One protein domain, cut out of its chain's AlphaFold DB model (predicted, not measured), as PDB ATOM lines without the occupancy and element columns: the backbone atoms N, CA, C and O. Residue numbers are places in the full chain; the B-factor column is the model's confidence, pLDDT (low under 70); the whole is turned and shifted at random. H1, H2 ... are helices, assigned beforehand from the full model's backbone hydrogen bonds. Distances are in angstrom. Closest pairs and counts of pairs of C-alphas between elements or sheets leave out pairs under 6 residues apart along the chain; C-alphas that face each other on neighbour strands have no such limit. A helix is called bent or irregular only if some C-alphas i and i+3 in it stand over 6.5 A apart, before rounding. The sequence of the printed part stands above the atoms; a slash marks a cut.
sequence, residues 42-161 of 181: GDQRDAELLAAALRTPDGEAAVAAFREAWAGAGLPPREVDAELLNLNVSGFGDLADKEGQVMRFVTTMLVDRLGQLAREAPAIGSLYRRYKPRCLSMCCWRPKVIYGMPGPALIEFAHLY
ATOM      1  N   GLY A  42      55.277 -24.119  43.252       68.50
ATOM      2  CA  GLY A  42      54.846 -24.904  42.091       68.50
ATOM      3  C   GLY A  42      53.346 -25.222  42.100       68.50
ATOM      4  O   GLY A  42      52.680 -25.009  41.092       68.50
ATOM      5  N   ASP A  43      52.787 -25.597  43.254       76.25
ATOM      6  CA  ASP A  43      51.390 -26.045  43.358       76.25
ATOM      7  C   ASP A  43      50.401 -24.922  43.003       76.25
ATOM      8  O   ASP A  43      49.341 -25.156  42.422       76.25
ATOM      9  N   GLN A  44      50.760 -23.674  43.320       82.88
ATOM     10  CA  GLN A  44      49.915 -22.516  43.046       82.88
ATOM     11  C   GLN A  44      49.914 -22.127  41.563       82.88
ATOM     12  O   GLN A  44      48.850 -21.861  41.007       82.88
ATOM     13  N   ARG A  45      51.077 -22.147  40.900       82.31
ATOM     14  CA  ARG A  45      51.167 -21.861  39.460       82.31
ATOM     15  C   ARG A  45      50.415 -22.909  38.641       82.31
ATOM     16  O   ARG A  45      49.731 -22.563  37.680       82.31
ATOM     17  N   ASP A  46      50.509 -24.172  39.041       82.88
ATOM     18  CA  ASP A  46      49.827 -25.278  38.375       82.88
ATOM     19  C   ASP A  46      48.307 -25.162  38.528       82.88
ATOM     20  O   ASP A  46      47.568 -25.313  37.551       82.88
ATOM     21  N   ALA A  47      47.835 -24.798  39.725       85.38
ATOM     22  CA  ALA A  47      46.427 -24.505  39.969       85.38
ATOM     23  C   ALA A  47      45.929 -23.306  39.141       85.38
ATOM     24  O   ALA A  47      44.832 -23.359  38.585       85.38
ATOM     25  N   GLU A  48      46.727 -22.243  39.013       88.12
ATOM     26  CA  GLU A  48      46.388 -21.067  38.201       88.12
ATOM     27  C   GLU A  48      46.324 -21.391  36.703       88.12
ATOM     28  O   GLU A  48      45.370 -20.990  36.030       88.12
ATOM     29  N   LEU A  49      47.290 -22.155  36.181       88.44
ATOM     30  CA  LEU A  49      47.293 -22.625  34.793       88.44
ATOM     31  C   LEU A  49      46.104 -23.540  34.513       88.44
ATOM     32  O   LEU A  49      45.428 -23.380  33.497       88.44
ATOM     33  N   LEU A  50      45.800 -24.464  35.423       90.06
ATOM     34  CA  LEU A  50      44.628 -25.322  35.311       90.06
ATOM     35  C   LEU A  50      43.335 -24.494  35.321       90.06
ATOM     36  O   LEU A  50      42.479 -24.667  34.454       90.06
ATOM     37  N   ALA A  51      43.208 -23.543  36.246       92.44
ATOM     38  CA  ALA A  51      42.060 -22.644  36.314       92.44
ATOM     39  C   ALA A  51      41.936 -21.751  35.068       92.44
ATOM     40  O   ALA A  51      40.832 -21.370  34.680       92.44
ATOM     41  N   ALA A  52      43.048 -21.387  34.427       93.19
ATOM     42  CA  ALA A  52      43.038 -20.690  33.147       93.19
ATOM     43  C   ALA A  52      42.589 -21.613  31.998       93.19
ATOM     44  O   ALA A  52      41.720 -21.211  31.228       93.19
ATOM     45  N   ALA A  53      43.083 -22.857  31.928       93.81
ATOM     46  CA  ALA A  53      42.658 -23.850  30.931       93.81
ATOM     47  C   ALA A  53      41.155 -24.120  31.006       93.81
ATOM     48  O   ALA A  53      40.472 -24.142  29.984       93.81
ATOM     49  N   LEU A  54      40.633 -24.281  32.221       94.25
ATOM     50  CA  LEU A  54      39.222 -24.560  32.479       94.25
ATOM     51  C   LEU A  54      38.285 -23.420  32.059       94.25
ATOM     52  O   LEU A  54      37.109 -23.674  31.845       94.25
ATOM     53  N   ARG A  55      38.796 -22.188  31.936       96.50
ATOM     54  CA  ARG A  55      38.047 -21.013  31.454       96.50
ATOM     55  C   ARG A  55      38.104 -20.835  29.936       96.50
ATOM     56  O   ARG A  55      37.506 -19.903  29.406       96.50
ATOM     57  N   THR A  56      38.862 -21.671  29.226       96.19
ATOM     58  CA  THR A  56      38.842 -21.663  27.758       96.19
ATOM     59  C   THR A  56      37.568 -22.348  27.250       96.19
ATOM     60  O   THR A  56      37.093 -23.278  27.903       96.19
ATOM     61  N   PRO A  57      37.032 -21.967  26.074       97.69
ATOM     62  CA  PRO A  57      35.848 -22.622  25.508       97.69
ATOM     63  C   PRO A  57      36.013 -24.140  25.349       97.69
ATOM     64  O   PRO A  57      35.091 -24.901  25.635       97.69
ATOM     65  N   ASP A  58      37.208 -24.586  24.947       96.25
ATOM     66  CA  ASP A  58      37.528 -26.010  24.803       96.25
ATOM     67  C   ASP A  58      37.552 -26.723  26.165       96.25
ATOM     68  O   ASP A  58      37.019 -27.825  26.303       96.25
ATOM     69  N   GLY A  59      38.126 -26.079  27.188       95.75
ATOM     70  CA  GLY A  59      38.131 -26.585  28.559       95.75
ATOM     71  C   GLY A  59      36.719 -26.717  29.136       95.75
ATOM     72  O   GLY A  59      36.374 -27.771  29.670       95.75
ATOM     73  N   GLU A  60      35.877 -25.694  28.978       96.88
ATOM     74  CA  GLU A  60      34.481 -25.715  29.434       96.88
ATOM     75  C   GLU A  60      33.670 -26.822  28.744       96.88
ATOM     76  O   GLU A  60      32.965 -27.586  29.413       96.88
ATOM     77  N   ALA A  61      33.815 -26.963  27.422       97.44
ATOM     78  CA  ALA A  61      33.151 -28.011  26.653       97.44
ATOM     79  C   ALA A  61      33.591 -29.417  27.100       97.44
ATOM     80  O   ALA A  61      32.749 -30.300  27.290       97.44
ATOM     81  N   ALA A  62      34.892 -29.623  27.333       97.19
ATOM     82  CA  ALA A  62      35.420 -30.896  27.816       97.19
ATOM     83  C   ALA A  62      34.914 -31.239  29.227       97.19
ATOM     84  O   ALA A  62      34.536 -32.384  29.485       97.19
ATOM     85  N   VAL A  63      34.845 -30.257  30.132       97.31
ATOM     86  CA  VAL A  63      34.292 -30.437  31.486       97.31
ATOM     87  C   VAL A  63      32.809 -30.788  31.434       97.31
ATOM     88  O   VAL A  63      32.372 -31.682  32.162       97.31
ATOM     89  N   ALA A  64      32.028 -30.114  30.587       97.56
ATOM     90  CA  ALA A  64      30.608 -30.401  30.420       97.56
ATOM     91  C   ALA A  64      30.384 -31.836  29.914       97.56
ATOM     92  O   ALA A  64      29.648 -32.595  30.548       97.56
ATOM     93  N   ALA A  65      31.092 -32.234  28.851       97.38
ATOM     94  CA  ALA A  65      31.017 -33.582  28.289       97.38
ATOM     95  C   ALA A  65      31.444 -34.659  29.301       97.38
ATOM     96  O   ALA A  65      30.785 -35.692  29.440       97.38
ATOM     97  N   PHE A  66      32.518 -34.405  30.054       97.38
ATOM     98  CA  PHE A  66      32.949 -35.280  31.140       97.38
ATOM     99  C   PHE A  66      31.859 -35.434  32.202       97.38
ATOM    100  O   PHE A  66      31.491 -36.559  32.530       97.38
ATOM    101  N   ARG A  67      31.308 -34.328  32.719       97.19
ATOM    102  CA  ARG A  67      30.280 -34.354  33.772       97.19
ATOM    103  C   ARG A  67      29.020 -35.086  33.326       97.19
ATOM    104  O   ARG A  67      28.469 -35.856  34.109       97.19
ATOM    105  N   GLU A  68      28.591 -34.876  32.086       97.69
ATOM    106  CA  GLU A  68      27.449 -35.574  31.502       97.69
ATOM    107  C   GLU A  68      27.693 -37.087  31.431       97.69
ATOM    108  O   GLU A  68      26.896 -37.864  31.961       97.69
ATOM    109  N   ALA A  69      28.825 -37.516  30.861       97.44
ATOM    110  CA  ALA A  69      29.183 -38.932  30.773       97.44
ATOM    111  C   ALA A  69      29.328 -39.578  32.163       97.44
ATOM    112  O   ALA A  69      28.874 -40.703  32.391       97.44
ATOM    113  N   TRP A  70      29.923 -38.853  33.112       97.19
ATOM    114  CA  TRP A  70      30.131 -39.299  34.487       97.19
ATOM    115  C   TRP A  70      28.810 -39.500  35.233       97.19
ATOM    116  O   TRP A  70      28.577 -40.552  35.836       97.19
ATOM    117  N   ALA A  71      27.911 -38.517  35.140       97.00
ATOM    118  CA  ALA A  71      26.577 -38.592  35.721       97.00
ATOM    119  C   ALA A  71      25.740 -39.694  35.056       97.00
ATOM    120  O   ALA A  71      25.105 -40.488  35.754       97.00
ATOM    121  N   GLY A  72      25.795 -39.811  33.724       97.06
ATOM    122  CA  GLY A  72      25.118 -40.866  32.963       97.06
ATOM    123  C   GLY A  72      25.587 -42.278  33.330       97.06
ATOM    124  O   GLY A  72      24.800 -43.226  33.311       97.06
ATOM    125  N   ALA A  73      26.843 -42.426  33.756       96.38
ATOM    126  CA  ALA A  73      27.381 -43.681  34.276       96.38
ATOM    127  C   ALA A  73      26.930 -44.007  35.718       96.38
ATOM    128  O   ALA A  73      27.219 -45.100  36.221       96.38
ATOM    129  N   GLY A  74      26.219 -43.093  36.390       95.69
ATOM    130  CA  GLY A  74      25.782 -43.234  37.779       95.69
ATOM    131  C   GLY A  74      26.925 -43.114  38.791       95.69
ATOM    132  O   GLY A  74      26.839 -43.677  39.888       95.69
ATOM    133  N   LEU A  75      28.011 -42.438  38.411       94.12
ATOM    134  CA  LEU A  75      29.148 -42.171  39.285       94.12
ATOM    135  C   LEU A  75      28.862 -40.944  40.169       94.12
ATOM    136  O   LEU A  75      28.115 -40.050  39.766       94.12
ATOM    137  N   PRO A  76      29.424 -40.884  41.393       93.81
ATOM    138  CA  PRO A  76      29.280 -39.711  42.245       93.81
ATOM    139  C   PRO A  76      29.897 -38.476  41.566       93.81
ATOM    140  O   PRO A  76      30.917 -38.626  40.880       93.81
ATOM    141  N   PRO A  77      29.323 -37.274  41.773       94.06
ATOM    142  CA  PRO A  77      29.899 -36.034  41.271       94.06
ATOM    143  C   PRO A  77      31.370 -35.917  41.672       94.06
ATOM    144  O   PRO A  77      31.731 -36.236  42.807       94.06
ATOM    145  N   ARG A  78      32.207 -35.477  40.733       91.00
ATOM    146  CA  ARG A  78      33.635 -35.265  40.959       91.00
ATOM    147  C   ARG A  78      34.055 -33.925  40.377       91.00
ATOM    148  O   ARG A  78      33.642 -33.567  39.272       91.00
ATOM    149  N   GLU A  79      34.832 -33.183  41.154       92.56
ATOM    150  CA  GLU A  79      35.447 -31.940  40.705       92.56
ATOM    151  C   GLU A  79      36.632 -32.246  39.788       92.56
ATOM    152  O   GLU A  79      37.243 -33.312  39.871       92.56
ATOM    153  N   VAL A  80      36.902 -31.332  38.854       91.56
ATOM    154  CA  VAL A  80      38.053 -31.440  37.959       91.56
ATOM    155  C   VAL A  80      39.213 -30.729  38.635       91.56
ATOM    156  O   VAL A  80      39.277 -29.502  38.630       91.56
ATOM    157  N   ASP A  81      40.091 -31.516  39.241       89.62
ATOM    158  CA  ASP A  81      41.286 -31.066  39.945       89.62
ATOM    159  C   ASP A  81      42.559 -31.632  39.290       89.62
ATOM    160  O   ASP A  81      42.512 -32.429  38.346       89.62
ATOM    161  N   ALA A  82      43.723 -31.186  39.766       84.50
ATOM    162  CA  ALA A  82      45.013 -31.632  39.243       84.50
ATOM    163  C   ALA A  82      45.244 -33.144  39.445       84.50
ATOM    164  O   ALA A  82      45.889 -33.780  38.610       84.50
ATOM    165  N   GLU A  83      44.682 -33.724  40.513       83.94
ATOM    166  CA  GLU A  83      44.799 -35.151  40.830       83.94
ATOM    167  C   GLU A  83      44.056 -36.007  39.795       83.94
ATOM    168  O   GLU A  83      44.624 -36.949  39.242       83.94
ATOM    169  N   LEU A  84      42.815 -35.642  39.457       85.81
ATOM    170  CA  LEU A  84      42.007 -36.316  38.440       85.81
ATOM    171  C   LEU A  84      42.693 -36.307  37.071       85.81
ATOM    172  O   LEU A  84      42.637 -37.285  36.314       85.81
ATOM    173  N   LEU A  85      43.328 -35.185  36.745       85.94
ATOM    174  CA  LEU A  85      43.994 -34.997  35.466       85.94
ATOM    175  C   LEU A  85      45.381 -35.651  35.420       85.94
ATOM    176  O   LEU A  85      45.941 -35.775  34.332       85.94
ATOM    177  N   ASN A  86      45.917 -36.098  36.564       80.94
ATOM    178  CA  ASN A  86      47.276 -36.623  36.711       80.94
ATOM    179  C   ASN A  86      48.321 -35.718  36.023       80.94
ATOM    180  O   ASN A  86      49.268 -36.184  35.384       80.94
ATOM    181  N   LEU A  87      48.094 -34.401  36.087       72.56
ATOM    182  CA  LEU A  87      48.929 -33.408  35.426       72.56
ATOM    183  C   LEU A  87      50.155 -33.148  36.292       72.56
ATOM    184  O   LEU A  87      50.090 -32.417  37.274       72.56
ATOM    185  N   ASN A  88      51.289 -33.728  35.909       69.25
ATOM    186  CA  ASN A  88      52.574 -33.356  36.483       69.25
ATOM    187  C   ASN A  88      53.172 -32.201  35.669       69.25
ATOM    188  O   ASN A  88      53.919 -32.416  34.713       69.25
ATOM    189  N   VAL A  89      52.790 -30.971  36.018       67.19
ATOM    190  CA  VAL A  89      53.219 -29.752  35.310       67.19
ATOM    191  C   VAL A  89      54.644 -29.322  35.693       67.19
ATOM    192  O   VAL A  89      55.308 -28.593  34.956       67.19
ATOM    193  N   SER A  90      55.178 -29.882  36.782       68.75
ATOM    194  CA  SER A  90      56.535 -29.643  37.293       68.75
ATOM    195  C   SER A  90      57.659 -29.928  36.285       68.75
ATOM    196  O   SER A  90      58.769 -29.427  36.447       68.75
ATOM    197  N   GLY A  91      57.400 -30.736  35.249       68.12
ATOM    198  CA  GLY A  91      58.385 -31.077  34.217       68.12
ATOM    199  C   GLY A  91      58.612 -29.996  33.154       68.12
ATOM    200  O   GLY A  91      59.525 -30.135  32.346       68.12
ATOM    201  N   PHE A  92      57.808 -28.928  33.129       68.81
ATOM    202  CA  PHE A  92      57.792 -27.954  32.027       68.81
ATOM    203  C   PHE A  92      58.543 -26.646  32.324       68.81
ATOM    204  O   PHE A  92      58.314 -25.646  31.645       68.81
ATOM    205  N   GLY A  93      59.443 -26.640  33.314       63.03
ATOM    206  CA  GLY A  93      60.169 -25.442  33.764       63.03
ATOM    207  C   GLY A  93      60.878 -24.657  32.650       63.03
ATOM    208  O   GLY A  93      60.876 -23.429  32.687       63.03
ATOM    209  N   ASP A  94      61.375 -25.339  31.614       65.31
ATOM    210  CA  ASP A  94      62.073 -24.711  30.479       65.31
ATOM    211  C   ASP A  94      61.138 -24.070  29.433       65.31
ATOM    212  O   ASP A  94      61.592 -23.370  28.531       65.31
ATOM    213  N   LEU A  95      59.820 -24.277  29.530       64.38
ATOM    214  CA  LEU A  95      58.833 -23.659  28.630       64.38
ATOM    215  C   LEU A  95      58.295 -22.320  29.158       64.38
ATOM    216  O   LEU A  95      57.454 -21.700  28.501       64.38
ATOM    217  N   ALA A  96      58.777 -21.858  30.317       58.59
ATOM    218  CA  ALA A  96      58.309 -20.642  30.978       58.59
ATOM    219  C   ALA A  96      58.429 -19.378  30.105       58.59
ATOM    220  O   ALA A  96      57.591 -18.489  30.230       58.59
ATOM    221  N   ASP A  97      59.376 -19.334  29.162       66.25
ATOM    222  CA  ASP A  97      59.559 -18.198  28.245       66.25
ATOM    223  C   ASP A  97      58.474 -18.104  27.152       66.25
ATOM    224  O   ASP A  97      58.448 -17.159  26.362       66.25
ATOM    225  N   LYS A  98      57.556 -19.079  27.077       80.31
ATOM    226  CA  LYS A  98      56.468 -19.124  26.090       80.31
ATOM    227  C   LYS A  98      55.131 -19.433  26.755       80.31
ATOM    228  O   LYS A  98      54.493 -20.437  26.436       80.31
ATOM    229  N   GLU A  99      54.671 -18.540  27.629       77.50
ATOM    230  CA  GLU A  99      53.394 -18.668  28.357       77.50
ATOM    231  C   GLU A  99      52.215 -19.102  27.463       77.50
ATOM    232  O   GLU A  99      51.455 -20.000  27.824       77.50
ATOM    233  N   GLY A 100      52.104 -18.556  26.244       83.31
ATOM    234  CA  GLY A 100      51.054 -18.948  25.296       83.31
ATOM    235  C   GLY A 100      51.147 -20.402  24.801       83.31
ATOM    236  O   GLY A 100      50.121 -21.035  24.554       83.31
ATOM    237  N   GLN A 101      52.356 -20.963  24.680       87.31
ATOM    238  CA  GLN A 101      52.544 -22.374  24.316       87.31
ATOM    239  C   GLN A 101      52.223 -23.301  25.487       87.31
ATOM    240  O   GLN A 101      51.557 -24.315  25.278       87.31
ATOM    241  N   VAL A 102      52.631 -22.929  26.705       87.44
ATOM    242  CA  VAL A 102      52.300 -23.679  27.926       87.44
ATOM    243  C   VAL A 102      50.787 -23.761  28.094       87.44
ATOM    244  O   VAL A 102      50.248 -24.850  28.262       87.44
ATOM    245  N   MET A 103      50.082 -22.636  27.957       89.56
ATOM    246  CA  MET A 103      48.630 -22.604  28.121       89.56
ATOM    247  C   MET A 103      47.905 -23.486  27.096       89.56
ATOM    248  O   MET A 103      47.002 -24.254  27.438       89.56
ATOM    249  N   ARG A 104      48.318 -23.424  25.825       91.12
ATOM    250  CA  ARG A 104      47.736 -24.267  24.778       91.12
ATOM    251  C   ARG A 104      47.984 -25.748  25.057       91.12
ATOM    252  O   ARG A 104      47.059 -26.542  24.940       91.12
ATOM    253  N   PHE A 105      49.197 -26.100  25.477       89.31
ATOM    254  CA  PHE A 105      49.553 -27.471  25.827       89.31
ATOM    255  C   PHE A 105      48.732 -27.996  27.013       89.31
ATOM    256  O   PHE A 105      48.137 -29.065  26.909       89.31
ATOM    257  N   VAL A 106      48.634 -27.228  28.104       90.44
ATOM    258  CA  VAL A 106      47.826 -27.596  29.279       90.44
ATOM    259  C   VAL A 106      46.357 -27.769  28.891       90.44
ATOM    260  O   VAL A 106      45.731 -28.740  29.304       90.44
ATOM    261  N   THR A 107      45.819 -26.882  28.048       93.38
ATOM    262  CA  THR A 107      44.435 -26.990  27.557       93.38
ATOM    263  C   THR A 107      44.235 -28.267  26.741       93.38
ATOM    264  O   THR A 107      43.288 -29.004  26.991       93.38
ATOM    265  N   THR A 108      45.144 -28.581  25.814       93.38
ATOM    266  CA  THR A 108      45.085 -29.821  25.023       93.38
ATOM    267  C   THR A 108      45.151 -31.061  25.912       93.38
ATOM    268  O   THR A 108      44.296 -31.932  25.797       93.38
ATOM    269  N   MET A 109      46.100 -31.112  26.850       91.75
ATOM    270  CA  MET A 109      46.231 -32.222  27.799       91.75
ATOM    271  C   MET A 109      44.972 -32.405  28.651       91.75
ATOM    272  O   MET A 109      44.529 -33.532  28.872       91.75
ATOM    273  N   LEU A 110      44.377 -31.302  29.110       94.69
ATOM    274  CA  LEU A 110      43.130 -31.309  29.866       94.69
ATOM    275  C   LEU A 110      41.976 -31.877  29.039       94.69
ATOM    276  O   LEU A 110      41.273 -32.774  29.505       94.69
ATOM    277  N   VAL A 111      41.794 -31.381  27.813       95.94
ATOM    278  CA  VAL A 111      40.724 -31.823  26.908       95.94
ATOM    279  C   VAL A 111      40.875 -33.308  26.585       95.94
ATOM    280  O   VAL A 111      39.906 -34.061  26.701       95.94
ATOM    281  N   ASP A 112      42.087 -33.752  26.257       95.44
ATOM    282  CA  ASP A 112      42.366 -35.151  25.934       95.44
ATOM    283  C   ASP A 112      42.095 -36.070  27.124       95.44
ATOM    284  O   ASP A 112      41.434 -37.106  26.979       95.44
ATOM    285  N   ARG A 113      42.551 -35.677  28.319       95.19
ATOM    286  CA  ARG A 113      42.378 -36.478  29.532       95.19
ATOM    287  C   ARG A 113      40.918 -36.558  29.967       95.19
ATOM    288  O   ARG A 113      40.434 -37.653  30.250       95.19
ATOM    289  N   LEU A 114      40.196 -35.437  29.979       96.00
ATOM    290  CA  LEU A 114      38.759 -35.428  30.274       96.00
ATOM    291  C   LEU A 114      37.971 -36.220  29.228       96.00
ATOM    292  O   LEU A 114      37.076 -36.985  29.585       96.00
ATOM    293  N   GLY A 115      38.345 -36.111  27.951       96.44
ATOM    294  CA  GLY A 115      37.763 -36.904  26.873       96.44
ATOM    295  C   GLY A 115      38.006 -38.405  27.045       96.44
ATOM    296  O   GLY A 115      37.101 -39.208  26.813       96.44
ATOM    297  N   GLN A 116      39.200 -38.810  27.488       94.75
ATOM    298  CA  GLN A 116      39.487 -40.203  27.831       94.75
ATOM    299  C   GLN A 116      38.617 -40.682  28.998       94.75
ATOM    300  O   GLN A 116      37.948 -41.707  28.870       94.75
ATOM    301  N   LEU A 117      38.571 -39.931  30.101       94.00
ATOM    302  CA  LEU A 117      37.758 -40.284  31.267       94.00
ATOM    303  C   LEU A 117      36.266 -40.371  30.923       94.00
ATOM    304  O   LEU A 117      35.588 -41.284  31.386       94.00
ATOM    305  N   ALA A 118      35.761 -39.479  30.068       96.38
ATOM    306  CA  ALA A 118      34.386 -39.525  29.579       96.38
ATOM    307  C   ALA A 118      34.096 -40.817  28.792       96.38
ATOM    308  O   ALA A 118      33.059 -41.448  29.005       96.38
ATOM    309  N   ARG A 119      35.024 -41.261  27.930       96.56
ATOM    310  CA  ARG A 119      34.902 -42.537  27.195       96.56
ATOM    311  C   ARG A 119      34.929 -43.752  28.121       96.56
ATOM    312  O   ARG A 119      34.236 -44.733  27.864       96.56
ATOM    313  N   GLU A 120      35.718 -43.698  29.188       94.19
ATOM    314  CA  GLU A 120      35.850 -44.797  30.150       94.19
ATOM    315  C   GLU A 120      34.742 -44.809  31.218       94.19
ATOM    316  O   GLU A 120      34.479 -45.855  31.823       94.19
ATOM    317  N   ALA A 121      34.035 -43.689  31.413       95.56
ATOM    318  CA  ALA A 121      33.013 -43.517  32.442       95.56
ATOM    319  C   ALA A 121      31.964 -44.648  32.490       95.56
ATOM    320  O   ALA A 121      31.698 -45.138  33.590       95.56
ATOM    321  N   PRO A 122      31.405 -45.168  31.373       97.00
ATOM    322  CA  PRO A 122      30.440 -46.273  31.431       97.00
ATOM    323  C   PRO A 122      31.017 -47.569  32.025       97.00
ATOM    324  O   PRO A 122      30.339 -48.283  32.780       97.00
ATOM    325  N   ALA A 123      32.279 -47.882  31.712       94.44
ATOM    326  CA  ALA A 123      32.974 -49.047  32.250       94.44
ATOM    327  C   ALA A 123      33.284 -48.851  33.743       94.44
ATOM    328  O   ALA A 123      32.981 -49.730  34.555       94.44
ATOM    329  N   ILE A 124      33.785 -47.669  34.114       92.25
ATOM    330  CA  ILE A 124      34.045 -47.268  35.505       92.25
ATOM    331  C   ILE A 124      32.748 -47.320  36.330       92.25
ATOM    332  O   ILE A 124      32.726 -47.912  37.409       92.25
ATOM    333  N   GLY A 125      31.629 -46.804  35.815       93.50
ATOM    334  CA  GLY A 125      30.312 -46.857  36.464       93.50
ATOM    335  C   GLY A 125      29.781 -48.278  36.653       93.50
ATOM    336  O   GLY A 125      29.168 -48.606  37.674       93.50
ATOM    337  N   SER A 126      30.059 -49.172  35.704       94.06
ATOM    338  CA  SER A 126      29.720 -50.594  35.826       94.06
ATOM    339  C   SER A 126      30.528 -51.286  36.929       94.06
ATOM    340  O   SER A 126      29.965 -52.068  37.702       94.06
ATOM    341  N   LEU A 127      31.818 -50.956  37.063       90.31
ATOM    342  CA  LEU A 127      32.655 -51.408  38.179       90.31
ATOM    343  C   LEU A 127      32.152 -50.829  39.505       90.31
ATOM    344  O   LEU A 127      31.906 -51.582  40.446       90.31
ATOM    345  N   TYR A 128      31.894 -49.523  39.566       90.38
ATOM    346  CA  TYR A 128      31.402 -48.849  40.766       90.38
ATOM    347  C   TYR A 128      30.125 -49.502  41.305       90.38
ATOM    348  O   TYR A 128      30.069 -49.876  42.475       90.38
ATOM    349  N   ARG A 129      29.126 -49.747  40.447       91.75
ATOM    350  CA  ARG A 129      27.882 -50.437  40.838       91.75
ATOM    351  C   ARG A 129      28.116 -51.868  41.321       91.75
ATOM    352  O   ARG A 129      27.426 -52.319  42.229       91.75
ATOM    353  N   ARG A 130      29.092 -52.577  40.746       88.62
ATOM    354  CA  ARG A 130      29.452 -53.943  41.154       88.62
ATOM    355  C   ARG A 130      30.121 -53.982  42.533       88.62
ATOM    356  O   ARG A 130      29.862 -54.913  43.296       88.62
ATOM    357  N   TYR A 131      30.974 -53.006  42.846       84.94
ATOM    358  CA  TYR A 131      31.771 -52.994  44.079       84.94
ATOM    359  C   TYR A 131      31.116 -52.230  45.241       84.94
ATOM    360  O   TYR A 131      31.236 -52.676  46.381       84.94
ATOM    361  N   LYS A 132      30.351 -51.160  44.980       84.06
ATOM    362  CA  LYS A 132      29.667 -50.346  46.006       84.06
ATOM    363  C   LYS A 132      28.865 -51.163  47.037       84.06
ATOM    364  O   LYS A 132      29.114 -50.982  48.228       84.06
ATOM    365  N   PRO A 133      27.945 -52.076  46.656       79.19
ATOM    366  CA  PRO A 133      27.158 -52.824  47.639       79.19
ATOM    367  C   PRO A 133      28.005 -53.797  48.473       79.19
ATOM    368  O   PRO A 133      27.628 -54.123  49.594       79.19
ATOM    369  N   ARG A 134      29.167 -54.236  47.967       67.75
ATOM    370  CA  ARG A 134      30.045 -55.195  48.662       67.75
ATOM    371  C   ARG A 134      30.856 -54.568  49.796       67.75
ATOM    372  O   ARG A 134      31.291 -55.294  50.683       67.75
ATOM    373  N   CYS A 135      31.044 -53.248  49.794       59.47
ATOM    374  CA  CYS A 135      31.752 -52.551  50.872       59.47
ATOM    375  C   CYS A 135      30.858 -52.141  52.044       59.47
ATOM    376  O   CYS A 135      31.377 -51.816  53.106       59.47
ATOM    377  N   LEU A 136      29.533 -52.176  51.884       60.00
ATOM    378  CA  LEU A 136      28.603 -51.822  52.962       60.00
ATOM    379  C   LEU A 136      28.398 -52.973  53.956       60.00
ATOM    380  O   LEU A 136      28.083 -52.740  55.119       60.00
ATOM    381  N   SER A 137      28.634 -54.219  53.540       59.31
ATOM    382  CA  SER A 137      28.656 -55.371  54.440       59.31
ATOM    383  C   SER A 137      30.050 -55.528  55.058       59.31
ATOM    384  O   SER A 137      30.851 -56.353  54.613       59.31
ATOM    385  N   MET A 138      30.339 -54.728  56.089       49.28
ATOM    386  CA  MET A 138      31.606 -54.725  56.845       49.28
ATOM    387  C   MET A 138      32.044 -56.119  57.352       49.28
ATOM    388  O   MET A 138      33.221 -56.333  57.624       49.28
ATOM    389  N   CYS A 139      31.134 -57.092  57.442       54.38
ATOM    390  CA  CYS A 139      31.402 -58.419  58.006       54.38
ATOM    391  C   CYS A 139      31.907 -59.485  57.011       54.38
ATOM    392  O   CYS A 139      32.157 -60.613  57.431       54.38
ATOM    393  N   CYS A 140      32.059 -59.194  55.711       52.81
ATOM    394  CA  CYS A 140      32.366 -60.236  54.709       52.81
ATOM    395  C   CYS A 140      33.564 -59.934  53.796       52.81
ATOM    396  O   CYS A 140      33.696 -60.535  52.727       52.81
ATOM    397  N   TRP A 141      34.454 -59.021  54.191       59.59
ATOM    398  CA  TRP A 141      35.569 -58.606  53.341       59.59
ATOM    399  C   TRP A 141      36.696 -59.652  53.326       59.59
ATOM    400  O   TRP A 141      37.664 -59.576  54.076       59.59
ATOM    401  N   ARG A 142      36.577 -60.660  52.454       66.44
ATOM    402  CA  ARG A 142      37.736 -61.437  51.994       66.44
ATOM    403  C   ARG A 142      38.202 -60.854  50.659       66.44
ATOM    404  O   ARG A 142      37.476 -61.004  49.672       66.44
ATOM    405  N   PRO A 143      39.370 -60.183  50.600       69.88
ATOM    406  CA  PRO A 143      39.896 -59.677  49.341       69.88
ATOM    407  C   PRO A 143      40.098 -60.849  48.379       69.88
ATOM    408  O   PRO A 143      40.773 -61.829  48.696       69.88
ATOM    409  N   LYS A 144      39.468 -60.771  47.205       75.94
ATOM    410  CA  LYS A 144      39.654 -61.758  46.142       75.94
ATOM    411  C   LYS A 144      40.829 -61.310  45.284       75.94
ATOM    412  O   LYS A 144      40.708 -60.328  44.557       75.94
ATOM    413  N   VAL A 145      41.939 -62.039  45.363       80.19
ATOM    414  CA  VAL A 145      43.081 -61.836  44.469       80.19
ATOM    415  C   VAL A 145      42.701 -62.357  43.086       80.19
ATOM    416  O   VAL A 145      42.203 -63.475  42.945       80.19
ATOM    417  N   ILE A 146      42.876 -61.515  42.072       78.50
ATOM    418  CA  ILE A 146      42.669 -61.860  40.667       78.50
ATOM    419  C   ILE A 146      44.027 -61.713  39.988       78.50
ATOM    420  O   ILE A 146      44.679 -60.685  40.146       78.50
ATOM    421  N   TYR A 147      44.443 -62.745  39.261       83.06
ATOM    422  CA  TYR A 147      45.690 -62.748  38.502       83.06
ATOM    423  C   TYR A 147      45.427 -62.319  37.055       83.06
ATOM    424  O   TYR A 147      44.391 -62.668  36.485       83.06
ATOM    425  N   GLY A 148      46.368 -61.579  36.469       85.94
ATOM    426  CA  GLY A 148      46.312 -61.113  35.083       85.94
ATOM    427  C   GLY A 148      46.629 -59.626  34.938       85.94
ATOM    428  O   GLY A 148      46.763 -58.903  35.924       85.94
ATOM    429  N   MET A 149      46.749 -59.172  33.690       84.62
ATOM    430  CA  MET A 149      46.965 -57.761  33.377       84.62
ATOM    431  C   MET A 149      45.644 -56.989  33.542       84.62
ATOM    432  O   MET A 149      44.653 -57.356  32.901       84.62
ATOM    433  N   PRO A 150      45.579 -55.953  34.399       87.88
ATOM    434  CA  PRO A 150      44.361 -55.173  34.561       87.88
ATOM    435  C   PRO A 150      44.066 -54.380  33.281       87.88
ATOM    436  O   PRO A 150      44.963 -53.790  32.683       87.88
ATOM    437  N   GLY A 151      42.799 -54.351  32.861       87.31
ATOM    438  CA  GLY A 151      42.366 -53.492  31.757       87.31
ATOM    439  C   GLY A 151      42.383 -52.002  32.143       87.31
ATOM    440  O   GLY A 151      42.302 -51.693  33.335       87.31
ATOM    441  N   PRO A 152      42.411 -51.074  31.168       88.25
ATOM    442  CA  PRO A 152      42.569 -49.634  31.414       88.25
ATOM    443  C   PRO A 152      41.515 -49.065  32.373       88.25
ATOM    444  O   PRO A 152      41.865 -48.472  33.388       88.25
ATOM    445  N   ALA A 153      40.234 -49.385  32.164       88.75
ATOM    446  CA  ALA A 153      39.161 -48.925  33.048       88.75
ATOM    447  C   ALA A 153      39.288 -49.436  34.498       88.75
ATOM    448  O   ALA A 153      38.808 -48.786  35.423       88.75
ATOM    449  N   LEU A 154      39.906 -50.606  34.719       88.62
ATOM    450  CA  LEU A 154      40.151 -51.125  36.070       88.62
ATOM    451  C   LEU A 154      41.327 -50.406  36.739       88.62
ATOM    452  O   LEU A 154      41.277 -50.188  37.947       88.62
ATOM    453  N   ILE A 155      42.350 -50.035  35.962       89.44
ATOM    454  CA  ILE A 155      43.466 -49.200  36.425       89.44
ATOM    455  C   ILE A 155      42.935 -47.844  36.881       89.44
ATOM    456  O   ILE A 155      43.147 -47.465  38.033       89.44
ATOM    457  N   GLU A 156      42.154 -47.173  36.035       89.31
ATOM    458  CA  GLU A 156      41.546 -45.888  36.385       89.31
ATOM    459  C   GLU A 156      40.593 -46.017  37.576       89.31
ATOM    460  O   GLU A 156      40.666 -45.240  38.524       89.31
ATOM    461  N   PHE A 157      39.741 -47.046  37.601       89.12
ATOM    462  CA  PHE A 157      38.853 -47.288  38.739       89.12
ATOM    463  C   PHE A 157      39.618 -47.486  40.057       89.12
ATOM    464  O   PHE A 157      39.178 -46.990  41.092       89.12
ATOM    465  N   ALA A 158      40.752 -48.192  40.034       89.38
ATOM    466  CA  ALA A 158      41.574 -48.414  41.221       89.38
ATOM    467  C   ALA A 158      42.258 -47.130  41.713       89.38
ATOM    468  O   ALA A 158      42.350 -46.927  42.922       89.38
ATOM    469  N   HIS A 159      42.688 -46.251  40.804       88.06
ATOM    470  CA  HIS A 159      43.201 -44.929  41.172       88.06
ATOM    471  C   HIS A 159      42.103 -44.039  41.761       88.06
ATOM    472  O   HIS A 159      42.300 -43.404  42.791       88.06
ATOM    473  N   LEU A 160      40.923 -44.022  41.139       87.50
ATOM    474  CA  LEU A 160      39.812 -43.166  41.553       87.50
ATOM    475  C   LEU A 160      39.149 -43.623  42.854       87.50
ATOM    476  O   LEU A 160      38.606 -42.787  43.582       87.50
ATOM    477  N   TYR A 161      39.157 -44.932  43.116       87.94
ATOM    478  CA  TYR A 161      38.520 -45.547  44.273       87.94
ATOM    479  C   TYR A 161      39.401 -46.633  44.922       87.94
ATOM    480  O   TYR A 161      39.041 -47.823  44.926       87.94
TER     481      TYR A 161
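What this domain is: This is residues 42 to 161 of the 181 residues of the protein "Hypothetical protein" of Alexandrium monilatum (UniProt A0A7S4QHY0). One long, kinked helical arm, H4b, makes the longest axis, with H2 side by side with it and two helices, H1 and H5, crossing it at separate places. Before it, H4a folds back at a corner; beyond the other end of the body, residues 130 to 149 stick out before the chain returns to H5. The printed part has 120 residues with five named helices, H1 to H5 in chain order, and no named strand: the class is all helix. It is loose, with a radius of gyration of the C-alphas of 17.2 A, and spans 56 by 27 by 25 A.

How they stand to each other: Begin with H1, residues 42 to 54, and H2, residues 57 to 72; they touch only at the corner, only just, with 3 pairs of C-alphas within 8 A, the closest being Leu 54 and Glu 60, 5.8 A apart. H3 is residues 82 to 85. By its hydrogen bonds H4, residues 89 to 136, was assigned as one helix, but it is bent: C-alphas 97 and 100 are 9.0 A apart, between arms H4a, residues 89 to 97, and H4b, residues 100 to 136. Taken whole, H4 is the hub, touching four other helices. H2 touches H4b at a shallow tilt of 6 degrees, the same way; their closest C-alphas, Phe 66 and Ala 118, are 4.7 A apart. With residues 49 to 54 alone H1 touches H4b, about perpendicular at 90 degrees, closest at C-alphas Ala 53 and Thr 107, 4.9 A. H5, residues 152 to 160, touches residues 120 to 128 of H4b, about perpendicular at 86 degrees, closest at C-alphas Ile 124 and Phe 157, 5.8 A. H3 only just touches H4b, with 3 pairs within 8 A. H2 and H5 are apart. In H1, H2 and H5 every O i to N i+4 pair is within hydrogen-bond range; in H4b 28 of 33 are, in H4a 0 of 5 with 2 of 6 O i to N i+3 pairs, and H3 is too short for an i+4 pair.

Where its parts are: Find C-alpha 42 at (54.846, -24.904, 42.091), where H1 begins; it runs 18.3 A, and H2 22.4 A. H4a is irregular, with C-alphas 91 and 94 8.3 A apart. H4b starts at (51.054, -18.948, 25.296) and runs 48.5 A; it is irregular, with C-alphas 119 and 122 7.2 A apart, and has a kink of 53 degrees near residue 123. H5 ends at C-alpha 160, (39.812, -43.166, 41.553).

The domain as a whole: Look from Asp 97 to Cys 139 for the two C-alphas farthest apart, 57.4 A. The printed part has no cut, and the link from H4 to H5, residues 137 to 151, is long. Mean pLDDT of the printed part is 85.7; residue 42, residues 88 to 97 and residues 134 to 143 are under 70.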